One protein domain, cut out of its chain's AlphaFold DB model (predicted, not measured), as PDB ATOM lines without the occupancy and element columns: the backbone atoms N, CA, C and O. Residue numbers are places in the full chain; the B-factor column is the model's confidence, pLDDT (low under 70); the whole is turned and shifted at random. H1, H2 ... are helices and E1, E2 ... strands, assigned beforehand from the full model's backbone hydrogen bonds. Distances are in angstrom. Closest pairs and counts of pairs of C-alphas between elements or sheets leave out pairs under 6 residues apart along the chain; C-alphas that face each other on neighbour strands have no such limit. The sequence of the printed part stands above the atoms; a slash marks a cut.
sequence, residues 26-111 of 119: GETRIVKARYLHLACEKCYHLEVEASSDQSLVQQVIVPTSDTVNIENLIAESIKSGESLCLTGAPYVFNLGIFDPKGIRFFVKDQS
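What this domain is: This is residues 26 to 111 of the 119 residues of an uncharacterized protein of Hahella sp. CCB-MM4 (UniProt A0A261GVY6). A small closed barrel of five strands has one helix, H1, packed on its outside. The links of residues 36 to 45 and 91 to 102 loop beyond one end. The 86 printed residues hold E1 E2 E3 H1 E4 E5, class mixed; the ring, also mixed, runs E1 E2 E3 E5 E4. It is compact: radius of gyration of the C-alphas 11.8 A, spans 32 by 28 by 26 A.

How they stand to each other: E1, residues 29 to 35, E2, 46 to 51, and E3, 60 to 64, form a meander, two antiparallel hairpins in a row (N 34 to O 47, 2.8 A; N 46 to O 61, 2.9 A). E3 is parallel to E5, residues 103 to 110 (N 64 to O 105, 2.8 A). E4, residues 84 to 90, is antiparallel to E1 (N 31 to O 86, 2.9 A) and forms a hairpin with E5 (N 89 to O 106, 2.9 A). H1, residues 70 to 80, with every O i to N i+4 pair within hydrogen-bond range, is on the barrel, outside it, at a height over the sheet of 9.2 A; its closest C-alphas to E4 are Ser 77 and Leu 84, 6.4 A.

Where its parts are: E1, 17.9 A long, begins at C-alpha 29 (-28.480, -25.669, -15.669). E5, 18.2 A, bends by 56 degrees at residue 107 and ends at C-alpha 110 (-31.672, -14.618, -13.324).

The domain as a whole: The printed part has no cut. The link E4 to E5 is long. Residues 39 to 42 and 94 to 100 have pLDDT under 70.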
ATOM      1  N   GLY A  26     -33.264 -29.221 -23.007       86.06
ATOM      2  CA  GLY A  26     -32.523 -30.150 -22.163       86.06
ATOM      3  C   GLY A  26     -32.781 -29.916 -20.674       86.06
ATOM      4  O   GLY A  26     -33.734 -29.243 -20.273       86.06
ATOM      5  N   GLU A  27     -31.905 -30.468 -19.840       91.31
ATOM      6  CA  GLU A  27     -31.978 -30.271 -18.394       91.31
ATOM      7  C   GLU A  27     -31.682 -28.820 -17.996       91.31
ATOM      8  O   GLU A  27     -30.922 -28.109 -18.654       91.31
ATOM      9  N   THR A  28     -32.280 -28.383 -16.884       92.19
ATOM     10  CA  THR A  28     -32.006 -27.054 -16.328       92.19
ATOM     11  C   THR A  28     -30.600 -27.011 -15.731       92.19
ATOM     12  O   THR A  28     -30.211 -27.908 -14.981       92.19
ATOM     13  N   ARG A  29     -29.856 -25.957 -16.066       93.06
ATOM     14  CA  ARG A  29     -28.480 -25.669 -15.669       93.06
ATOM     15  C   ARG A  29     -28.354 -24.224 -15.209       93.06
ATOM     16  O   ARG A  29     -29.070 -23.342 -15.688       93.06
ATOM     17  N   ILE A  30     -27.395 -24.003 -14.321       94.06
ATOM     18  CA  ILE A  30     -26.944 -22.668 -13.938       94.06
ATOM     19  C   ILE A  30     -25.688 -22.373 -14.756       94.06
ATOM     20  O   ILE A  30     -24.795 -23.220 -14.859       94.06
ATOM     21  N   VAL A  31     -25.638 -21.197 -15.375       94.69
ATOM     22  CA  VAL A  31     -24.493 -20.730 -16.158       94.69
ATOM     23  C   VAL A  31     -24.069 -19.353 -15.672       94.69
ATOM     24  O   VAL A  31     -24.886 -18.443 -15.527       94.69
ATOM     25  N   LYS A  32     -22.768 -19.196 -15.448       95.62
ATOM     26  CA  LYS A  32     -22.115 -17.897 -15.361       95.62
ATOM     27  C   LYS A  32     -21.587 -17.566 -16.748       95.62
ATOM     28  O   LYS A  32     -20.736 -18.293 -17.255       95.62
ATOM     29  N   ALA A  33     -22.094 -16.508 -17.368       94.31
ATOM     30  CA  ALA A  33     -21.779 -16.191 -18.752       94.31
ATOM     31  C   ALA A  33     -21.442 -14.712 -18.946       94.31
ATOM     32  O   ALA A  33     -22.099 -13.827 -18.403       94.31
ATOM     33  N   ARG A  34     -20.413 -14.443 -19.743       93.94
ATOM     34  CA  ARG A  34     -19.940 -13.100 -20.064       93.94
ATOM     35  C   ARG A  34     -20.403 -12.702 -21.453       93.94
ATOM     36  O   ARG A  34     -20.287 -13.480 -22.396       93.94
ATOM     37  N   TYR A  35     -20.894 -11.476 -21.591       92.00
ATOM     38  CA  TYR A  35     -21.304 -10.960 -22.890       92.00
ATOM     39  C   TYR A  35     -20.116 -10.821 -23.853       92.00
ATOM     40  O   TYR A  35     -19.089 -10.232 -23.513       92.00
ATOM     41  N   LEU A  36     -20.273 -11.352 -25.068       89.12
ATOM     42  CA  LEU A  36     -19.318 -11.212 -26.161       89.12
ATOM     43  C   LEU A  36     -19.768 -10.090 -27.096       89.12
ATOM     44  O   LEU A  36     -20.774 -10.210 -27.799       89.12
ATOM     45  N   HIS A  37     -18.983  -9.017 -27.157       80.81
ATOM     46  CA  HIS A  37     -19.222  -7.927 -28.096       80.81
ATOM     47  C   HIS A  37     -18.761  -8.327 -29.505       80.81
ATOM     48  O   HIS A  37     -17.647  -8.026 -29.931       80.81
ATOM     49  N   LEU A  38     -19.604  -9.081 -30.211       76.12
ATOM     50  CA  LEU A  38     -19.352  -9.475 -31.595       76.12
ATOM     51  C   LEU A  38     -19.797  -8.379 -32.567       76.12
ATOM     52  O   LEU A  38     -20.723  -7.619 -32.292       76.12
ATOM     53  N   ALA A  39     -19.175  -8.347 -33.746       63.56
ATOM     54  CA  ALA A  39     -19.523  -7.441 -34.840       63.56
ATOM     55  C   ALA A  39     -20.827  -7.859 -35.553       63.56
ATOM     56  O   ALA A  39     -20.834  -8.104 -36.758       63.56
ATOM     57  N   CYS A  40     -21.932  -7.992 -34.815       68.88
ATOM     58  CA  CYS A  40     -23.258  -8.156 -35.396       68.88
ATOM     59  C   CYS A  40     -24.351  -7.484 -34.560       68.88
ATOM     60  O   CYS A  40     -24.333  -7.492 -33.329       68.88
ATOM     61  N   GLU A  41     -25.306  -6.869 -35.257       59.66
ATOM     62  CA  GLU A  41     -26.418  -6.161 -34.632       59.66
ATOM     63  C   GLU A  41     -27.339  -7.153 -33.911       59.66
ATOM     64  O   GLU A  41     -27.767  -8.150 -34.490       59.66
ATOM     65  N   LYS A  42     -27.645  -6.878 -32.634       66.94
ATOM     66  CA  LYS A  42     -28.547  -7.686 -31.783       66.94
ATOM     67  C   LYS A  42     -28.127  -9.151 -31.595       66.94
ATOM     68  O   LYS A  42     -28.938 -10.016 -31.277       66.94
ATOM     69  N   CYS A  43     -26.839  -9.426 -31.739       75.38
ATOM     70  CA  CYS A  43     -26.256 -10.710 -31.400       75.38
ATOM     71  C   CYS A  43     -25.955 -10.795 -29.903       75.38
ATOM     72  O   CYS A  43     -24.924 -10.318 -29.430       75.38
ATOM     73  N   TYR A  44     -26.846 -11.431 -29.153       87.44
ATOM     74  CA  TYR A  44     -26.726 -11.596 -27.704       87.44
ATOM     75  C   TYR A  44     -25.813 -12.762 -27.301       87.44
ATOM     76  O   TYR A  44     -26.153 -13.534 -26.416       87.44
ATOM     77  N   HIS A  45     -24.662 -12.935 -27.951       91.19
ATOM     78  CA  HIS A  45     -23.766 -14.051 -27.639       91.19
ATOM     79  C   HIS A  45     -23.148 -13.892 -26.249       91.19
ATOM     80  O   HIS A  45     -22.587 -12.844 -25.926       91.19
ATOM     81  N   LEU A  46     -23.217 -14.954 -25.452       92.88
ATOM     82  CA  LEU A  46     -22.571 -15.035 -24.148       92.88
ATOM     83  C   LEU A  46     -21.582 -16.202 -24.148       92.88
ATOM     84  O   LEU A  46     -21.925 -17.297 -24.582       92.88
ATOM     85  N   GLU A  47     -20.373 -15.990 -23.649       94.12
ATOM     86  CA  GLU A  47     -19.405 -17.053 -23.380       94.12
ATOM     87  C   GLU A  47     -19.629 -17.592 -21.970       94.12
ATOM     88  O   GLU A  47     -19.637 -16.824 -21.008       94.12
ATOM     89  N   VAL A  48     -19.808 -18.901 -21.830       94.69
ATOM     90  CA  VAL A  48     -19.988 -19.533 -20.521       94.69
ATOM     91  C   VAL A  48     -18.634 -19.666 -19.824       94.69
ATOM     92  O   VAL A  48     -17.765 -20.420 -20.256       94.69
ATOM     93  N   GLU A  49     -18.466 -18.956 -18.714       95.38
ATOM     94  CA  GLU A  49     -17.259 -18.996 -17.882       95.38
ATOM     95  C   GLU A  49     -17.301 -20.148 -16.871       95.38
ATOM     96  O   GLU A  49     -16.273 -20.752 -16.584       95.38
ATOM     97  N   ALA A  50     -18.486 -20.453 -16.331       94.81
ATOM     98  CA  ALA A  50     -18.709 -21.560 -15.403       94.81
ATOM     99  C   ALA A  50     -20.136 -22.101 -15.547       94.81
ATOM    100  O   ALA A  50     -21.058 -21.363 -15.902       94.81
ATOM    101  N   SER A  51     -20.342 -23.384 -15.263       94.31
ATOM    102  CA  SER A  51     -21.672 -23.989 -15.296       94.31
ATOM    103  C   SER A  51     -21.757 -25.214 -14.398       94.31
ATOM    104  O   SER A  51     -20.774 -25.922 -14.199       94.31
ATOM    105  N   SER A  52     -22.972 -25.515 -13.938       93.69
ATOM    106  CA  SER A  52     -23.287 -26.807 -13.325       93.69
ATOM    107  C   SER A  52     -23.092 -27.981 -14.299       93.69
ATOM    108  O   SER A  52     -23.021 -29.127 -13.867       93.69
ATOM    109  N   ASP A  53     -23.034 -27.710 -15.608       93.06
ATOM    110  CA  ASP A  53     -22.702 -28.677 -16.654       93.06
ATOM    111  C   ASP A  53     -21.364 -28.327 -17.308       93.06
ATOM    112  O   ASP A  53     -21.249 -27.346 -18.044       93.06
ATOM    113  N   GLN A  54     -20.347 -29.155 -17.076       92.38
ATOM    114  CA  GLN A  54     -19.001 -28.907 -17.595       92.38
ATOM    115  C   GLN A  54     -18.933 -28.917 -19.129       92.38
ATOM    116  O   GLN A  54     -18.037 -28.301 -19.698       92.38
ATOM    117  N   SER A  55     -19.893 -29.547 -19.818       90.81
ATOM    118  CA  SER A  55     -19.941 -29.532 -21.287       90.81
ATOM    119  C   SER A  55     -20.281 -28.157 -21.875       90.81
ATOM    120  O   SER A  55     -19.988 -27.903 -23.043       90.81
ATOM    121  N   LEU A  56     -20.877 -27.265 -21.075       91.06
ATOM    122  CA  LEU A  56     -21.240 -25.911 -21.491       91.06
ATOM    123  C   LEU A  56     -20.113 -24.898 -21.278       91.06
ATOM    124  O   LEU A  56     -20.175 -23.814 -21.846       91.06
ATOM    125  N   VAL A  57     -19.097 -25.211 -20.475       94.94
ATOM    126  CA  VAL A  57     -17.994 -24.286 -20.179       94.94
ATOM    127  C   VAL A  57     -17.215 -23.970 -21.464       94.94
ATOM    128  O   VAL A  57     -16.976 -24.855 -22.282       94.94
ATOM    129  N   GLN A  58     -16.855 -22.696 -21.656       92.50
ATOM    130  CA  GLN A  58     -16.247 -22.132 -22.876       92.50
ATOM    131  C   GLN A  58     -17.118 -22.209 -24.138       92.50
ATOM    132  O   GLN A  58     -16.685 -21.798 -25.215       92.50
ATOM    133  N   GLN A  59     -18.356 -22.700 -24.038       91.88
ATOM    134  CA  GLN A  59     -19.289 -22.640 -25.152       91.88
ATOM    135  C   GLN A  59     -19.887 -21.240 -25.267       91.88
ATOM    136  O   GLN A  59     -20.097 -20.532 -24.277       91.88
ATOM    137  N   VAL A  60     -20.207 -20.861 -26.502       92.00
ATOM    138  CA  VAL A  60     -21.011 -19.674 -26.772       92.00
ATOM    139  C   VAL A  60     -22.478 -20.067 -26.708       92.00
ATOM    140  O   VAL A  60     -22.902 -20.994 -27.399       92.00
ATOM    141  N   ILE A  61     -23.260 -19.348 -25.909       92.12
ATOM    142  CA  ILE A  61     -24.709 -19.492 -25.831       92.12
ATOM    143  C   ILE A  61     -25.418 -18.268 -26.408       92.12
ATOM    144  O   ILE A  61     -24.922 -17.142 -26.343       92.12
ATOM    145  N   VAL A  62     -26.612 -18.501 -26.947       91.56
ATOM    146  CA  VAL A  62     -27.534 -17.461 -27.410       91.56
ATOM    147  C   VAL A  62     -28.778 -17.505 -26.518       91.56
ATOM    148  O   VAL A  62     -29.594 -18.426 -26.654       91.56
ATOM    149  N   PRO A  63     -28.919 -16.563 -25.573       92.06
ATOM    150  CA  PRO A  63     -30.009 -16.531 -24.620       92.06
ATOM    151  C   PRO A  63     -31.322 -16.175 -25.319       92.06
ATOM    152  O   PRO A  63     -31.414 -15.242 -26.114       92.06
ATOM    153  N   THR A  64     -32.361 -16.924 -24.984       90.56
ATOM    154  CA  THR A  64     -33.746 -16.695 -25.405       90.56
ATOM    155  C   THR A  64     -34.639 -16.844 -24.189       90.56
ATOM    156  O   THR A  64     -34.345 -17.648 -23.310       90.56
ATOM    157  N   SER A  65     -35.713 -16.074 -24.111       91.06
ATOM    158  CA  SER A  65     -36.618 -16.113 -22.969       91.06
ATOM    159  C   SER A  65     -37.958 -15.503 -23.351       91.06
ATOM    160  O   SER A  65     -38.000 -14.554 -24.130       91.06
ATOM    161  N   ASP A  66     -39.025 -16.032 -22.759       89.00
ATOM    162  CA  ASP A  66     -40.385 -15.507 -22.916       89.00
ATOM    163  C   ASP A  66     -40.784 -14.589 -21.742       89.00
ATOM    164  O   ASP A  66     -41.789 -13.886 -21.813       89.00
ATOM    165  N   THR A  67     -40.018 -14.601 -20.643       88.69
ATOM    166  CA  THR A  67     -40.364 -13.946 -19.366       88.69
ATOM    167  C   THR A  67     -39.327 -12.918 -18.919       88.69
ATOM    168  O   THR A  67     -39.669 -11.833 -18.461       88.69
ATOM    169  N   VAL A  68     -38.049 -13.253 -19.061       91.31
ATOM    170  CA  VAL A  68     -36.894 -12.410 -18.741       91.31
ATOM    171  C   VAL A  68     -36.530 -11.513 -19.925       91.31
ATOM    172  O   VAL A  68     -36.390 -11.997 -21.051       91.31
ATOM    173  N   ASN A  69     -36.305 -10.222 -19.661       92.75
ATOM    174  CA  ASN A  69     -35.799  -9.273 -20.651       92.75
ATOM    175  C   ASN A  69     -34.272  -9.407 -20.800       92.75
ATOM    176  O   ASN A  69     -33.497  -8.804 -20.059       92.75
ATOM    177  N   ILE A  70     -33.857 -10.211 -21.781       91.12
ATOM    178  CA  ILE A  70     -32.448 -10.497 -22.089       91.12
ATOM    179  C   ILE A  70     -31.661  -9.233 -22.455       91.12
ATOM    180  O   ILE A  70     -30.504  -9.101 -22.058       91.12
ATOM    181  N   GLU A  71     -32.275  -8.299 -23.182       91.06
ATOM    182  CA  GLU A  71     -31.605  -7.070 -23.614       91.06
ATOM    183  C   GLU A  71     -31.209  -6.210 -22.413       91.06
ATOM    184  O   GLU A  71     -30.078  -5.726 -22.345       91.06
ATOM    185  N   ASN A  72     -32.112  -6.078 -21.434       92.31
ATOM    186  CA  ASN A  72     -31.840  -5.340 -20.204       92.31
ATOM    187  C   ASN A  72     -30.731  -6.002 -19.382       92.31
ATOM    188  O   ASN A  72     -29.814  -5.306 -18.953       92.31
ATOM    189  N   LEU A  73     -30.764  -7.332 -19.224       91.38
ATOM    190  CA  LEU A  73     -29.711  -8.057 -18.503       91.38
ATOM    191  C   LEU A  73     -28.338  -7.841 -19.141       91.38
ATOM    192  O   LEU A  73     -27.359  -7.549 -18.456       91.38
ATOM    193  N   ILE A  74     -28.262  -7.937 -20.466       91.19
ATOM    194  CA  ILE A  74     -27.010  -7.717 -21.186       91.19
ATOM    195  C   ILE A  74     -26.558  -6.265 -21.041       91.19
ATOM    196  O   ILE A  74     -25.397  -6.022 -20.720       91.19
ATOM    197  N   ALA A  75     -27.461  -5.295 -21.195       90.62
ATOM    198  CA  ALA A  75     -27.139  -3.884 -21.008       90.62
ATOM    199  C   ALA A  75     -26.614  -3.582 -19.593       90.62
ATOM    200  O   ALA A  75     -25.687  -2.786 -19.444       90.62
ATOM    201  N   GLU A  76     -27.170  -4.220 -18.563       89.81
ATOM    202  CA  GLU A  76     -26.682  -4.116 -17.186       89.81
ATOM    203  C   GLU A  76     -25.297  -4.746 -17.026       89.81
ATOM    204  O   GLU A  76     -24.407  -4.090 -16.488       89.81
ATOM    205  N   SER A  77     -25.073  -5.948 -17.571       90.00
ATOM    206  CA  SER A  77     -23.759  -6.615 -17.529       90.00
ATOM    207  C   SER A  77     -22.660  -5.822 -18.237       90.00
ATOM    208  O   SER A  77     -21.533  -5.754 -17.762       90.00
ATOM    209  N   ILE A  78     -22.990  -5.155 -19.350       89.50
ATOM    210  CA  ILE A  78     -22.050  -4.291 -20.073       89.50
ATOM    211  C   ILE A  78     -21.686  -3.074 -19.216       89.50
ATOM    212  O   ILE A  78     -20.529  -2.659 -19.202       89.50
ATOM    213  N   LYS A  79     -22.660  -2.498 -18.500       88.94
ATOM    214  CA  LYS A  79     -22.431  -1.340 -17.623       88.94
ATOM    215  C   LYS A  79     -21.618  -1.702 -16.384       88.94
ATOM    216  O   LYS A  79     -20.769  -0.911 -15.986       88.94
ATOM    217  N   SER A  80     -21.895  -2.848 -15.763       88.94
ATOM    218  CA  SER A  80     -21.185  -3.293 -14.560       88.94
ATOM    219  C   SER A  80     -19.827  -3.926 -14.873       88.94
ATOM    220  O   SER A  80     -18.941  -3.911 -14.023       88.94
ATOM    221  N   GLY A  81     -19.655  -4.474 -16.079       86.00
ATOM    222  CA  GLY A  81     -18.509  -5.305 -16.443       86.00
ATOM    223  C   GLY A  81     -18.544  -6.700 -15.811       86.00
ATOM    224  O   GLY A  81     -17.559  -7.432 -15.899       86.00
ATOM    225  N   GLU A  82     -19.648  -7.073 -15.159       89.62
ATOM    226  CA  GLU A  82     -19.797  -8.355 -14.472       89.62
ATOM    227  C   GLU A  82     -20.466  -9.410 -15.361       89.62
ATOM    228  O   GLU A  82     -21.342  -9.114 -16.174       89.62
ATOM    229  N   SER A  83     -20.086 -10.672 -15.169       92.56
ATOM    230  CA  SER A  83     -20.729 -11.809 -15.832       92.56
ATOM    231  C   SER A  83     -22.147 -12.037 -15.304       92.56
ATOM    232  O   SER A  83     -22.415 -11.918 -14.108       92.56
ATOM    233  N   LEU A  84     -23.047 -12.446 -16.192       93.69
ATOM    234  CA  LEU A  84     -24.421 -12.802 -15.864       93.69
ATOM    235  C   LEU A  84     -24.491 -14.175 -15.200       93.69
ATOM    236  O   LEU A  84     -23.804 -15.104 -15.615       93.69
ATOM    237  N   CYS A  85     -25.371 -14.311 -14.210       94.50
ATOM    238  CA  CYS A  85     -25.733 -15.591 -13.612       94.50
ATOM    239  C   CYS A  85     -27.148 -15.967 -14.057       94.50
ATOM    240  O   CYS A  85     -28.114 -15.297 -13.690       94.50
ATOM    241  N   LEU A  86     -27.276 -17.002 -14.884       95.12
ATOM    242  CA  LEU A  86     -28.534 -17.368 -15.534       95.12
ATOM    243  C   LEU A  86     -28.905 -18.807 -15.193       95.12
ATOM    244  O   LEU A  86     -28.068 -19.706 -15.277       95.12
ATOM    245  N   THR A  87     -30.181 -19.033 -14.888       95.38
ATOM    246  CA  THR A  87     -30.760 -20.375 -14.806       95.38
ATOM    247  C   THR A  87     -31.602 -20.634 -16.040       95.38
ATOM    248  O   THR A  87     -32.486 -19.851 -16.394       95.38
ATOM    249  N   GLY A  88     -31.346 -21.750 -16.710       94.50
ATOM    250  CA  GLY A  88     -32.001 -22.054 -17.973       94.50
ATOM    251  C   GLY A  88     -31.683 -23.441 -18.496       94.50
ATOM    252  O   GLY A  88     -31.158 -24.269 -17.767       94.50
ATOM    253  N   ALA A  89     -32.017 -23.719 -19.750       94.69
ATOM    254  CA  ALA A  89     -31.749 -25.009 -20.377       94.69
ATOM    255  C   ALA A  89     -31.267 -24.828 -21.823       94.69
ATOM    256  O   ALA A  89     -31.859 -24.031 -22.558       94.69
ATOM    257  N   PRO A  90     -30.239 -25.571 -22.271       92.81
ATOM    258  CA  PRO A  90     -29.863 -25.588 -23.678       92.81
ATOM    259  C   PRO A  90     -30.963 -26.265 -24.507       92.81
ATOM    260  O   PRO A  90     -31.614 -27.208 -24.048       92.81
ATOM    261  N   TYR A  91     -31.182 -25.806 -25.735       87.62
ATOM    262  CA  TYR A  91     -32.034 -26.529 -26.680       87.62
ATOM    263  C   TYR A  91     -31.289 -27.758 -27.207       87.62
ATOM    264  O   TYR A  91     -30.114 -27.673 -27.556       87.62
ATOM    265  N   VAL A  92     -31.982 -28.896 -27.289       81.00
ATOM    266  CA  VAL A  92     -31.413 -30.158 -27.801       81.00
ATOM    267  C   VAL A  92     -31.175 -30.075 -29.308       81.00
ATOM    268  O   VAL A  92     -30.193 -30.602 -29.821       81.00
ATOM    269  N   PHE A  93     -32.061 -29.376 -30.016       72.00
ATOM    270  CA  PHE A  93     -31.953 -29.149 -31.450       72.00
ATOM    271  C   PHE A  93     -31.620 -27.688 -31.726       72.00
ATOM    272  O   PHE A  93     -32.439 -26.793 -31.517       72.00
ATOM    273  N   ASN A  94     -30.411 -27.456 -32.232       63.97
ATOM    274  CA  ASN A  94     -29.956 -26.143 -32.668       63.97
ATOM    275  C   ASN A  94     -30.195 -25.997 -34.178       63.97
ATOM    276  O   ASN A  94     -29.285 -26.150 -34.983       63.97
ATOM    277  N   LEU A  95     -31.455 -25.815 -34.579       56.09
ATOM    278  CA  LEU A  95     -31.819 -25.605 -35.984       56.09
ATOM    279  C   LEU A  95     -32.045 -24.114 -36.238       56.09
ATOM    280  O   LEU A  95     -33.178 -23.632 -36.251       56.09
ATOM    281  N   GLY A  96     -30.954 -23.370 -36.413       52.88
ATOM    282  CA  GLY A  96     -30.991 -22.014 -36.944       52.88
ATOM    283  C   GLY A  96     -30.803 -22.037 -38.458       52.88
ATOM    284  O   GLY A  96     -29.694 -22.214 -38.938       52.88
ATOM    285  N   ILE A  97     -31.855 -21.777 -39.243       47.38
ATOM    286  CA  ILE A  97     -31.707 -21.501 -40.694       47.38
ATOM    287  C   ILE A  97     -30.904 -20.187 -40.916       47.38
ATOM    288  O   ILE A  97     -30.396 -19.928 -42.000       47.38
ATOM    289  N   PHE A  98     -30.721 -19.397 -39.849       50.69
ATOM    290  CA  PHE A  98     -29.918 -18.173 -39.768       50.69
ATOM    291  C   PHE A  98     -28.926 -18.227 -38.590       50.69
ATOM    292  O   PHE A  98     -28.825 -17.277 -37.822       50.69
ATOM    293  N   ASP A  99     -28.274 -19.378 -38.420       54.56
ATOM    294  CA  ASP A  99     -27.464 -19.802 -37.268       54.56
ATOM    295  C   ASP A  99     -26.524 -18.708 -36.693       54.56
ATOM    296  O   ASP A  99     -25.453 -18.442 -37.254       54.56
ATOM    297  N   PRO A 100     -26.873 -18.052 -35.565       58.06
ATOM    298  CA  PRO A 100     -25.882 -17.315 -34.793       58.06
ATOM    299  C   PRO A 100     -24.942 -18.346 -34.154       58.06
ATOM    300  O   PRO A 100     -25.404 -19.320 -33.566       58.06
ATOM    301  N   LYS A 101     -23.623 -18.173 -34.300       74.31
ATOM    302  CA  LYS A 101     -22.613 -19.111 -33.777       74.31
ATOM    303  C   LYS A 101     -22.783 -19.306 -32.259       74.31
ATOM    304  O   LYS A 101     -22.244 -18.527 -31.479       74.31
ATOM    305  N   GLY A 102     -23.494 -20.351 -31.837       82.50
ATOM    306  CA  GLY A 102     -23.686 -20.682 -30.427       82.50
ATOM    307  C   GLY A 102     -24.873 -21.607 -30.159       82.50
ATOM    308  O   GLY A 102     -25.743 -21.810 -31.004       82.50
ATOM    309  N   ILE A 103     -24.907 -22.173 -28.956       88.88
ATOM    310  CA  ILE A 103     -25.982 -23.037 -28.463       88.88
ATOM    311  C   ILE A 103     -27.150 -22.150 -28.030       88.88
ATOM    312  O   ILE A 103     -27.002 -21.304 -27.146       88.88
ATOM    313  N   ARG A 104     -28.345 -22.347 -28.596       90.19
ATOM    314  CA  ARG A 104     -29.542 -21.679 -28.066       90.19
ATOM    315  C   ARG A 104     -29.772 -22.106 -26.619       90.19
ATOM    316  O   ARG A 104     -29.826 -23.297 -26.314       90.19
ATOM    317  N   PHE A 105     -29.964 -21.133 -25.740       91.94
ATOM    318  CA  PHE A 105     -30.162 -21.354 -24.313       91.94
ATOM    319  C   PHE A 105     -31.439 -20.648 -23.865       91.94
ATOM    320  O   PHE A 105     -31.586 -19.438 -24.018       91.94
ATOM    321  N   PHE A 106     -32.403 -21.408 -23.356       93.56
ATOM    322  CA  PHE A 106     -33.631 -20.854 -22.803       93.56
ATOM    323  C   PHE A 106     -33.382 -20.393 -21.372       93.56
ATOM    324  O   PHE A 106     -33.235 -21.226 -20.482       93.56
ATOM    325  N   VAL A 107     -33.359 -19.084 -21.146       94.62
ATOM    326  CA  VAL A 107     -33.251 -18.488 -19.815       94.62
ATOM    327  C   VAL A 107     -34.625 -18.524 -19.162       94.62
ATOM    328  O   VAL A 107     -35.601 -18.015 -19.708       94.62
ATOM    329  N   LYS A 108     -34.694 -19.151 -17.992       92.88
ATOM    330  CA  LYS A 108     -35.895 -19.200 -17.161       92.88
ATOM    331  C   LYS A 108     -35.912 -18.049 -16.162       92.88
ATOM    332  O   LYS A 108     -36.970 -17.465 -15.947       92.88
ATOM    333  N   ASP A 109     -34.758 -17.762 -15.562       92.56
ATOM    334  CA  ASP A 109     -34.608 -16.734 -14.536       92.56
ATOM    335  C   ASP A 109     -33.157 -16.239 -14.428       92.56
ATOM    336  O   ASP A 109     -32.219 -16.899 -14.900       92.56
ATOM    337  N   GLN A 110     -32.973 -15.090 -13.779       89.00
ATOM    338  CA  GLN A 110     -31.672 -14.618 -13.324       89.00
ATOM    339  C   GLN A 110     -31.386 -15.209 -11.941       89.00
ATOM    340  O   GLN A 110     -32.110 -14.970 -10.977       89.00
ATOM    341  N   SER A 111     -30.311 -15.984 -11.843       81.88
ATOM    342  CA  SER A 111     -29.904 -16.586 -10.578       81.88
ATOM    343  C   SER A 111     -29.204 -15.578  -9.679       81.88
ATOM    344  O   SER A 111     -28.582 -14.616 -10.139       81.88
TER     345      SER A 111